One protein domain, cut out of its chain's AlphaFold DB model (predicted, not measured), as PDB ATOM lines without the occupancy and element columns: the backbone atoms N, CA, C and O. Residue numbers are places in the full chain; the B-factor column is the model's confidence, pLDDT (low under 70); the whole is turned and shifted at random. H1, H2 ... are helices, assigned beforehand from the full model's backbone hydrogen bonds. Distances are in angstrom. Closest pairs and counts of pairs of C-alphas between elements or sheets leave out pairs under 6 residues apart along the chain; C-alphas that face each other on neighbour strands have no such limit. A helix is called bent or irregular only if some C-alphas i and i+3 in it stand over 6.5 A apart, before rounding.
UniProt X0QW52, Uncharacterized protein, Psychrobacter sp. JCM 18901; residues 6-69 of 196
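AT A GLANCE: This is residues 6 to 69 of the 196 residues of an uncharacterized protein of Psychrobacter sp. JCM 18901 (UniProt X0QW52). A long bent helix, H4, packs with its first arm, H4a, on the slanting helix H3, while H2 runs nearly parallel to H4a, the three forming a Z-like path, H2 to H3 to H4a. The second arm, H4b, leads away from this body, and its residues 64 to 69 stick out free; the short H1 sits at the opposite end. The printed part has 64 residues with four named helices, in the order H1, H2, H3, H4, and no named strand; the class is all helix. The whole is only just compact, close to loose, with a radius of gyration of the C-alphas of 12.4 A, and its elongated outline spans 41 by 22 by 14 A, the arm H4b adding to the length.

HOW THE PARTS SIT: The longest helix is H4, residues 44 to 69, assigned as one helix by its hydrogen bonds but bent: C-alphas 56 and 59 are 7.0 A apart. Its arms H4a, residues 44 to 56, and H4b, residues 59 to 69, run the same way at a shallow tilt of 34.8 degrees, only just short of steep. H3, residues 27 to 37, touches H4a, the closest C-alphas being those of Phe 36 and Ala 47, 4.9 A apart. These two run opposite ways at a steep tilt of 46 degrees. H3 is close to H4b but not clearly touching; their closest C-alphas, of Ile 29 and Leu 59, are 7.7 A apart. H2, residues 13 to 22, is close to H4a but not clearly touching, with the closest C-alphas, of Ile 19 and Leu 48, 7.5 A apart; they run the same way at a shallow tilt of 15 degrees. H2 is likewise close to H3 but not clearly touching, at Thr 20 and Leu 30, whose C-alphas are 7.0 A apart, and the two run opposite ways at a steep tilt of 59 degrees. H1, residues 6 to 10, is close to H4a but not clearly touching; the closest C-alphas, of Gln 7 and Leu 44, are 7.2 A apart. H4b is apart from H1 and H2. In H1, H2, H3, H4a and H4b every O i to N i+4 pair is within hydrogen-bond range.

IN THESE COORDINATES: H4a measures 18.2 A from first to last C-alpha and H4b 15.4 A, ending at C-alpha 69 at (24.429, -40.807, 35.179). H3 measures 15.1 A and H2 14.3 A. H1 measures 6.1 A from C-alpha 6 at (-12.977, -43.800, 49.047).

THE WHOLE: The two C-alphas farthest apart, of Lys 10 and Glu 69, are 41.1 A apart. The printed part has no cut. The links H1 to H2 and H2 to H3 are tight, and H3 to H4 is short. Mean pLDDT of the printed part is 76.6; it is under 70 at residues 6 to 11, 41 and 55 to 60.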
ATOM      1  N   MET A   6     -11.891 -44.642  48.532       55.72
ATOM      2  CA  MET A   6     -12.977 -43.800  49.047       55.72
ATOM      3  C   MET A   6     -12.655 -42.295  49.020       55.72
ATOM      4  O   MET A   6     -13.552 -41.498  48.766       55.72
ATOM      5  N   GLN A   7     -11.392 -41.901  49.222       61.06
ATOM      6  CA  GLN A   7     -10.958 -40.493  49.205       61.06
ATOM      7  C   GLN A   7     -10.789 -39.956  47.773       61.06
ATOM      8  O   GLN A   7     -11.301 -38.888  47.448       61.06
ATOM      9  N   LEU A   8     -10.140 -40.725  46.887       63.16
ATOM     10  CA  LEU A   8      -9.950 -40.358  45.476       63.16
ATOM     11  C   LEU A   8     -11.276 -40.314  44.701       63.16
ATOM     12  O   LEU A   8     -11.468 -39.410  43.897       63.16
ATOM     13  N   LYS A   9     -12.217 -41.234  44.973       64.69
ATOM     14  CA  LYS A   9     -13.561 -41.208  44.364       64.69
ATOM     15  C   LYS A   9     -14.458 -40.092  44.903       64.69
ATOM     16  O   LYS A   9     -15.351 -39.653  44.189       64.69
ATOM     17  N   LYS A  10     -14.247 -39.646  46.147       68.25
ATOM     18  CA  LYS A  10     -14.968 -38.499  46.730       68.25
ATOM     19  C   LYS A  10     -14.421 -37.153  46.255       68.25
ATOM     20  O   LYS A  10     -15.115 -36.146  46.351       68.25
ATOM     21  N   ALA A  11     -13.190 -37.120  45.754       69.38
ATOM     22  CA  ALA A  11     -12.581 -35.909  45.238       69.38
ATOM     23  C   ALA A  11     -13.129 -35.562  43.852       69.38
ATOM     24  O   ALA A  11     -13.108 -36.375  42.931       69.38
ATOM     25  N   GLY A  12     -13.594 -34.323  43.689       78.31
ATOM     26  CA  GLY A  12     -14.019 -33.820  42.388       78.31
ATOM     27  C   GLY A  12     -12.868 -33.779  41.377       78.31
ATOM     28  O   GLY A  12     -11.704 -33.565  41.731       78.31
ATOM     29  N   ILE A  13     -13.207 -33.916  40.092       77.75
ATOM     30  CA  ILE A  13     -12.260 -33.857  38.960       77.75
ATOM     31  C   ILE A  13     -11.408 -32.574  38.999       77.75
ATOM     32  O   ILE A  13     -10.224 -32.604  38.665       77.75
ATOM     33  N   SER A  14     -11.984 -31.451  39.434       81.75
ATOM     34  CA  SER A  14     -11.288 -30.169  39.594       81.75
ATOM     35  C   SER A  14     -10.143 -30.243  40.613       81.75
ATOM     36  O   SER A  14      -9.035 -29.788  40.324       81.75
ATOM     37  N   THR A  15     -10.374 -30.872  41.766       81.62
ATOM     38  CA  THR A  15      -9.367 -31.074  42.818       81.62
ATOM     39  C   THR A  15      -8.235 -31.973  42.334       81.62
ATOM     40  O   THR A  15      -7.065 -31.643  42.516       81.62
ATOM     41  N   LEU A  16      -8.566 -33.072  41.652       81.38
ATOM     42  CA  LEU A  16      -7.568 -33.996  41.107       81.38
ATOM     43  C   LEU A  16      -6.712 -33.337  40.019       81.38
ATOM     44  O   LEU A  16      -5.494 -33.513  40.026       81.38
ATOM     45  N   LYS A  17      -7.315 -32.522  39.139       82.50
ATOM     46  CA  LYS A  17      -6.593 -31.716  38.135       82.50
ATOM     47  C   LYS A  17      -5.656 -30.689  38.770       82.50
ATOM     48  O   LYS A  17      -4.568 -30.455  38.253       82.50
ATOM     49  N   ARG A  18      -6.066 -30.062  39.876       84.88
ATOM     50  CA  ARG A  18      -5.206 -29.125  40.612       84.88
ATOM     51  C   ARG A  18      -3.990 -29.847  41.192       84.88
ATOM     52  O   ARG A  18      -2.869 -29.428  40.947       84.88
ATOM     53  N   ILE A  19      -4.219 -30.968  41.873       83.06
ATOM     54  CA  ILE A  19      -3.164 -31.781  42.493       83.06
ATOM     55  C   ILE A  19      -2.166 -32.304  41.451       83.06
ATOM     56  O   ILE A  19      -0.961 -32.204  41.649       83.06
ATOM     57  N   THR A  20      -2.644 -32.821  40.317       82.00
ATOM     58  CA  THR A  20      -1.765 -33.315  39.240       82.00
ATOM     59  C   THR A  20      -0.868 -32.214  38.676       82.00
ATOM     60  O   THR A  20       0.330 -32.438  38.489       82.00
ATOM     61  N   ARG A  21      -1.415 -31.003  38.490       80.81
ATOM     62  CA  ARG A  21      -0.636 -29.822  38.089       80.81
ATOM     63  C   ARG A  21       0.385 -29.410  39.147       80.81
ATOM     64  O   ARG A  21       1.532 -29.175  38.791       80.81
ATOM     65  N   GLU A  22       0.000 -29.370  40.424       79.50
ATOM     66  CA  GLU A  22       0.922 -29.066  41.534       79.50
ATOM     67  C   GLU A  22       2.080 -30.073  41.631       79.50
ATOM     68  O   GLU A  22       3.171 -29.726  42.070       79.50
ATOM     69  N   LEU A  23       1.863 -31.307  41.176       77.19
ATOM     70  CA  LEU A  23       2.862 -32.373  41.122       77.19
ATOM     71  C   LEU A  23       3.611 -32.450  39.775       77.19
ATOM     72  O   LEU A  23       4.280 -33.447  39.483       77.19
ATOM     73  N   ASN A  24       3.530 -31.400  38.948       76.12
ATOM     74  CA  ASN A  24       4.187 -31.272  37.640       76.12
ATOM     75  C   ASN A  24       3.835 -32.377  36.625       76.12
ATOM     76  O   ASN A  24       4.602 -32.620  35.695       76.12
ATOM     77  N   ASN A  25       2.696 -33.063  36.786       74.06
ATOM     78  CA  ASN A  25       2.248 -34.159  35.914       74.06
ATOM     79  C   ASN A  25       3.293 -35.271  35.681       74.06
ATOM     80  O   ASN A  25       3.246 -35.968  34.668       74.06
ATOM     81  N   LYS A  26       4.250 -35.454  36.595       70.00
ATOM     82  CA  LYS A  26       5.292 -36.478  36.454       70.00
ATOM     83  C   LYS A  26       4.732 -37.841  36.901       70.00
ATOM     84  O   LYS A  26       4.395 -37.971  38.078       70.00
ATOM     85  N   PRO A  27       4.663 -38.873  36.032       74.06
ATOM     86  CA  PRO A  27       3.985 -40.141  36.343       74.06
ATOM     87  C   PRO A  27       4.457 -40.814  37.637       74.06
ATOM     88  O   PRO A  27       3.645 -41.277  38.432       74.06
ATOM     89  N   LEU A  28       5.768 -40.801  37.895       70.06
ATOM     90  CA  LEU A  28       6.347 -41.383  39.107       70.06
ATOM     91  C   LEU A  28       5.861 -40.678  40.383       70.06
ATOM     92  O   LEU A  28       5.485 -41.327  41.352       70.06
ATOM     93  N   ILE A  29       5.808 -39.346  40.359       76.06
ATOM     94  CA  ILE A  29       5.332 -38.528  41.481       76.06
ATOM     95  C   ILE A  29       3.843 -38.776  41.733       76.06
ATOM     96  O   ILE A  29       3.411 -38.871  42.880       76.06
ATOM     97  N   LEU A  30       3.059 -38.922  40.664       80.62
ATOM     98  CA  LEU A  30       1.635 -39.232  40.767       80.62
ATOM     99  C   LEU A  30       1.395 -40.621  41.370       80.62
ATOM    100  O   LEU A  30       0.491 -40.771  42.187       80.62
ATOM    101  N   ASN A  31       2.225 -41.613  41.042       75.19
ATOM    102  CA  ASN A  31       2.139 -42.945  41.645       75.19
ATOM    103  C   ASN A  31       2.420 -42.913  43.152       75.19
ATOM    104  O   ASN A  31       1.667 -43.499  43.929       75.19
ATOM    105  N   VAL A  32       3.454 -42.183  43.571       77.12
ATOM    106  CA  VAL A  32       3.780 -41.997  44.994       77.12
ATOM    107  C   VAL A  32       2.648 -41.251  45.716       77.12
ATOM    108  O   VAL A  32       2.251 -41.627  46.816       77.12
ATOM    109  N   PHE A  33       2.045 -40.246  45.075       83.50
ATOM    110  CA  PHE A  33       0.858 -39.571  45.602       83.50
ATOM    111  C   PHE A  33      -0.326 -40.512  45.809       83.50
ATOM    112  O   PHE A  33      -0.947 -40.477  46.870       83.50
ATOM    113  N   ILE A  34      -0.623 -41.377  44.838       83.19
ATOM    114  CA  ILE A  34      -1.707 -42.358  44.954       83.19
ATOM    115  C   ILE A  34      -1.446 -43.313  46.126       83.19
ATOM    116  O   ILE A  34      -2.376 -43.624  46.865       83.19
ATOM    117  N   GLN A  35      -0.196 -43.735  46.344       80.19
ATOM    118  CA  GLN A  35       0.168 -44.577  47.488       80.19
ATOM    119  C   GLN A  35      -0.147 -43.886  48.824       80.19
ATOM    120  O   GLN A  35      -0.859 -44.462  49.643       80.19
ATOM    121  N   PHE A  36       0.273 -42.631  49.011       81.56
ATOM    122  CA  PHE A  36      -0.027 -41.875  50.237       81.56
ATOM    123  C   PHE A  36      -1.503 -41.509  50.399       81.56
ATOM    124  O   PHE A  36      -2.005 -41.434  51.521       81.56
ATOM    125  N   ALA A  37      -2.216 -41.271  49.298       82.62
ATOM    126  CA  ALA A  37      -3.651 -40.997  49.314       82.62
ATOM    127  C   ALA A  37      -4.479 -42.235  49.705       82.62
ATOM    128  O   ALA A  37      -5.625 -42.092  50.132       82.62
ATOM    129  N   ASN A  38      -3.894 -43.428  49.577       78.69
ATOM    130  CA  ASN A  38      -4.511 -44.701  49.934       78.69
ATOM    131  C   ASN A  38      -4.158 -45.181  51.352       78.69
ATOM    132  O   ASN A  38      -4.678 -46.211  51.783       78.69
ATOM    133  N   GLU A  39      -3.307 -44.461  52.089       78.75
ATOM    134  CA  GLU A  39      -3.002 -44.795  53.482       78.75
ATOM    135  C   GLU A  39      -4.236 -44.612  54.393       78.75
ATOM    136  O   GLU A  39      -4.997 -43.647  54.231       78.75
ATOM    137  N   PRO A  40      -4.443 -45.495  55.391       70.88
ATOM    138  CA  PRO A  40      -5.512 -45.338  56.373       70.88
ATOM    139  C   PRO A  40      -5.429 -43.975  57.074       70.88
ATOM    140  O   PRO A  40      -4.355 -43.554  57.487       70.88
ATOM    141  N   GLN A  41      -6.573 -43.296  57.218       68.69
ATOM    142  CA  GLN A  41      -6.691 -41.962  57.837       68.69
ATOM    143  C   GLN A  41      -5.935 -40.823  57.116       68.69
ATOM    144  O   GLN A  41      -5.853 -39.712  57.637       68.69
ATOM    145  N   SER A  42      -5.438 -41.049  55.897       72.06
ATOM    146  CA  SER A  42      -4.816 -40.004  55.083       72.06
ATOM    147  C   SER A  42      -5.871 -39.158  54.360       72.06
ATOM    148  O   SER A  42      -6.843 -39.666  53.794       72.06
ATOM    149  N   SER A  43      -5.683 -37.839  54.379       83.38
ATOM    150  CA  SER A  43      -6.407 -36.891  53.529       83.38
ATOM    151  C   SER A  43      -5.616 -36.614  52.248       83.38
ATOM    152  O   SER A  43      -4.393 -36.752  52.219       83.38
ATOM    153  N   LEU A  44      -6.282 -36.147  51.187       82.75
ATOM    154  CA  LEU A  44      -5.572 -35.747  49.963       82.75
ATOM    155  C   LEU A  44      -4.558 -34.621  50.208       82.75
ATOM    156  O   LEU A  44      -3.519 -34.595  49.557       82.75
ATOM    157  N   VAL A  45      -4.841 -33.720  51.154       83.56
ATOM    158  CA  VAL A  45      -3.931 -32.628  51.530       83.56
ATOM    159  C   VAL A  45      -2.701 -33.183  52.249       83.56
ATOM    160  O   VAL A  45      -1.581 -32.884  51.855       83.56
ATOM    161  N   SER A  46      -2.882 -34.074  53.230       84.12
ATOM    162  CA  SER A  46      -1.754 -34.697  53.936       84.12
ATOM    163  C   SER A  46      -0.910 -35.594  53.030       84.12
ATOM    164  O   SER A  46       0.310 -35.631  53.172       84.12
ATOM    165  N   ALA A  47      -1.533 -36.302  52.085       83.12
ATOM    166  CA  ALA A  47      -0.824 -37.081  51.075       83.12
ATOM    167  C   ALA A  47      -0.002 -36.174  50.150       83.12
ATOM    168  O   ALA A  47       1.166 -36.454  49.889       83.12
ATOM    169  N   LEU A  48      -0.583 -35.056  49.705       84.25
ATOM    170  CA  LEU A  48       0.107 -34.058  48.892       84.25
ATOM    171  C   LEU A  48       1.310 -33.459  49.630       84.25
ATOM    172  O   LEU A  48       2.390 -33.376  49.052       84.25
ATOM    173  N   ASP A  49       1.157 -33.104  50.906       83.12
ATOM    174  CA  ASP A  49       2.249 -32.560  51.719       83.12
ATOM    175  C   ASP A  49       3.372 -33.581  51.942       83.12
ATOM    176  O   ASP A  49       4.550 -33.230  51.855       83.12
ATOM    177  N   LYS A  50       3.038 -34.858  52.174       81.06
ATOM    178  CA  LYS A  50       4.032 -35.943  52.260       81.06
ATOM    179  C   LYS A  50       4.812 -36.092  50.954       81.06
ATOM    180  O   LYS A  50       6.036 -36.172  50.993       81.06
ATOM    181  N   VAL A  51       4.127 -36.073  49.810       81.56
ATOM    182  CA  VAL A  51       4.771 -36.149  48.489       81.56
ATOM    183  C   VAL A  51       5.645 -34.939  48.227       81.56
ATOM    184  O   VAL A  51       6.751 -35.122  47.740       81.56
ATOM    185  N   LYS A  52       5.201 -33.725  48.564       77.19
ATOM    186  CA  LYS A  52       6.015 -32.511  48.410       77.19
ATOM    187  C   LYS A  52       7.296 -32.599  49.242       77.19
ATOM    188  O   LYS A  52       8.379 -32.384  48.711       77.19
ATOM    189  N   ARG A  53       7.204 -33.053  50.496       76.88
ATOM    190  CA  ARG A  53       8.383 -33.294  51.351       76.88
ATOM    191  C   ARG A  53       9.314 -34.370  50.783       76.88
ATOM    192  O   ARG A  53      10.528 -34.219  50.853       76.88
ATOM    193  N   LEU A  54       8.760 -35.445  50.221       71.81
ATOM    194  CA  LEU A  54       9.529 -36.503  49.554       71.81
ATOM    195  C   LEU A  54      10.111 -36.058  48.211       71.81
ATOM    196  O   LEU A  54      11.186 -36.510  47.841       71.81
ATOM    197  N   GLN A  55       9.446 -35.168  47.480       69.00
ATOM    198  CA  GLN A  55       9.985 -34.551  46.272       69.00
ATOM    199  C   GLN A  55      11.193 -33.686  46.591       69.00
ATOM    200  O   GLN A  55      12.206 -33.803  45.905       69.00
ATOM    201  N   GLU A  56      11.084 -32.872  47.637       65.75
ATOM    202  CA  GLU A  56      12.168 -32.017  48.111       65.75
ATOM    203  C   GLU A  56      13.350 -32.825  48.658       65.75
ATOM    204  O   GLU A  56      14.493 -32.402  48.490       65.75
ATOM    205  N   LYS A  57      13.100 -33.976  49.300       64.62
ATOM    206  CA  LYS A  57      14.155 -34.798  49.915       64.62
ATOM    207  C   LYS A  57      14.734 -35.891  49.015       64.62
ATOM    208  O   LYS A  57      15.948 -35.971  48.914       64.62
ATOM    209  N   ASP A  58      13.912 -36.702  48.355       64.50
ATOM    210  CA  ASP A  58      14.365 -37.973  47.767       64.50
ATOM    211  C   ASP A  58      14.056 -38.102  46.269       64.50
ATOM    212  O   ASP A  58      14.891 -38.563  45.494       64.50
ATOM    213  N   LEU A  59      12.882 -37.660  45.815       63.09
ATOM    214  CA  LEU A  59      12.428 -37.928  44.446       63.09
ATOM    215  C   LEU A  59      13.023 -36.956  43.420       63.09
ATOM    216  O   LEU A  59      13.341 -37.363  42.305       63.09
ATOM    217  N   GLY A  60      13.205 -35.682  43.787       66.56
ATOM    218  CA  GLY A  60      13.961 -34.727  42.976       66.56
ATOM    219  C   GLY A  60      15.416 -35.167  42.832       66.56
ATOM    220  O   GLY A  60      15.926 -35.252  41.718       66.56
ATOM    221  N   MET A  61      16.041 -35.563  43.946       71.25
ATOM    222  CA  MET A  61      17.406 -36.095  43.950       71.25
ATOM    223  C   MET A  61      17.541 -37.382  43.131       71.25
ATOM    224  O   MET A  61      18.525 -37.532  42.417       71.25
ATOM    225  N   PHE A  62      16.556 -38.283  43.170       70.56
ATOM    226  CA  PHE A  62      16.550 -39.490  42.340       70.56
ATOM    227  C   PHE A  62      16.485 -39.171  40.841       70.56
ATOM    228  O   PHE A  62      17.267 -39.715  40.065       70.56
ATOM    229  N   LEU A  63      15.596 -38.260  40.428       75.31
ATOM    230  CA  LEU A  63      15.490 -37.848  39.024       75.31
ATOM    231  C   LEU A  63      16.777 -37.182  38.532       75.31
ATOM    232  O   LEU A  63      17.216 -37.450  37.417       75.31
ATOM    233  N   PHE A  64      17.392 -36.336  39.359       85.25
ATOM    234  CA  PHE A  64      18.671 -35.732  39.014       85.25
ATOM    235  C   PHE A  64      19.797 -36.759  38.975       85.25
ATOM    236  O   PHE A  64      20.614 -36.659  38.074       85.25
ATOM    237  N   SER A  65      19.817 -37.768  39.852       82.94
ATOM    238  CA  SER A  65      20.786 -38.872  39.775       82.94
ATOM    239  C   SER A  65      20.668 -39.658  38.467       82.94
ATOM    240  O   SER A  65      21.683 -39.908  37.831       82.94
ATOM    241  N   ASP A  66      19.455 -40.001  38.021       80.19
ATOM    242  CA  ASP A  66      19.268 -40.720  36.748       80.19
ATOM    243  C   ASP A  66      19.754 -39.900  35.547       80.19
ATOM    244  O   ASP A  66      20.455 -40.411  34.678       80.19
ATOM    245  N   VAL A  67      19.417 -38.608  35.506       84.00
ATOM    246  CA  VAL A  67      19.897 -37.714  34.442       84.00
ATOM    247  C   VAL A  67      21.409 -37.508  34.553       84.00
ATOM    248  O   VAL A  67      22.099 -37.518  33.538       84.00
ATOM    249  N   TRP A  68      21.932 -37.382  35.774       88.88
ATOM    250  CA  TRP A  68      23.356 -37.228  36.053       88.88
ATOM    251  C   TRP A  68      24.163 -38.393  35.498       88.88
ATOM    252  O   TRP A  68      25.177 -38.160  34.850       88.88
ATOM    253  N   GLU A  69      23.710 -39.632  35.680       88.38
ATOM    254  CA  GLU A  69      24.429 -40.807  35.179       88.38
ATOM    255  C   GLU A  69      24.471 -40.920  33.652       88.38
ATOM    256  O   GLU A  69      25.342 -41.602  33.118       88.38
TER     257      GLU A  69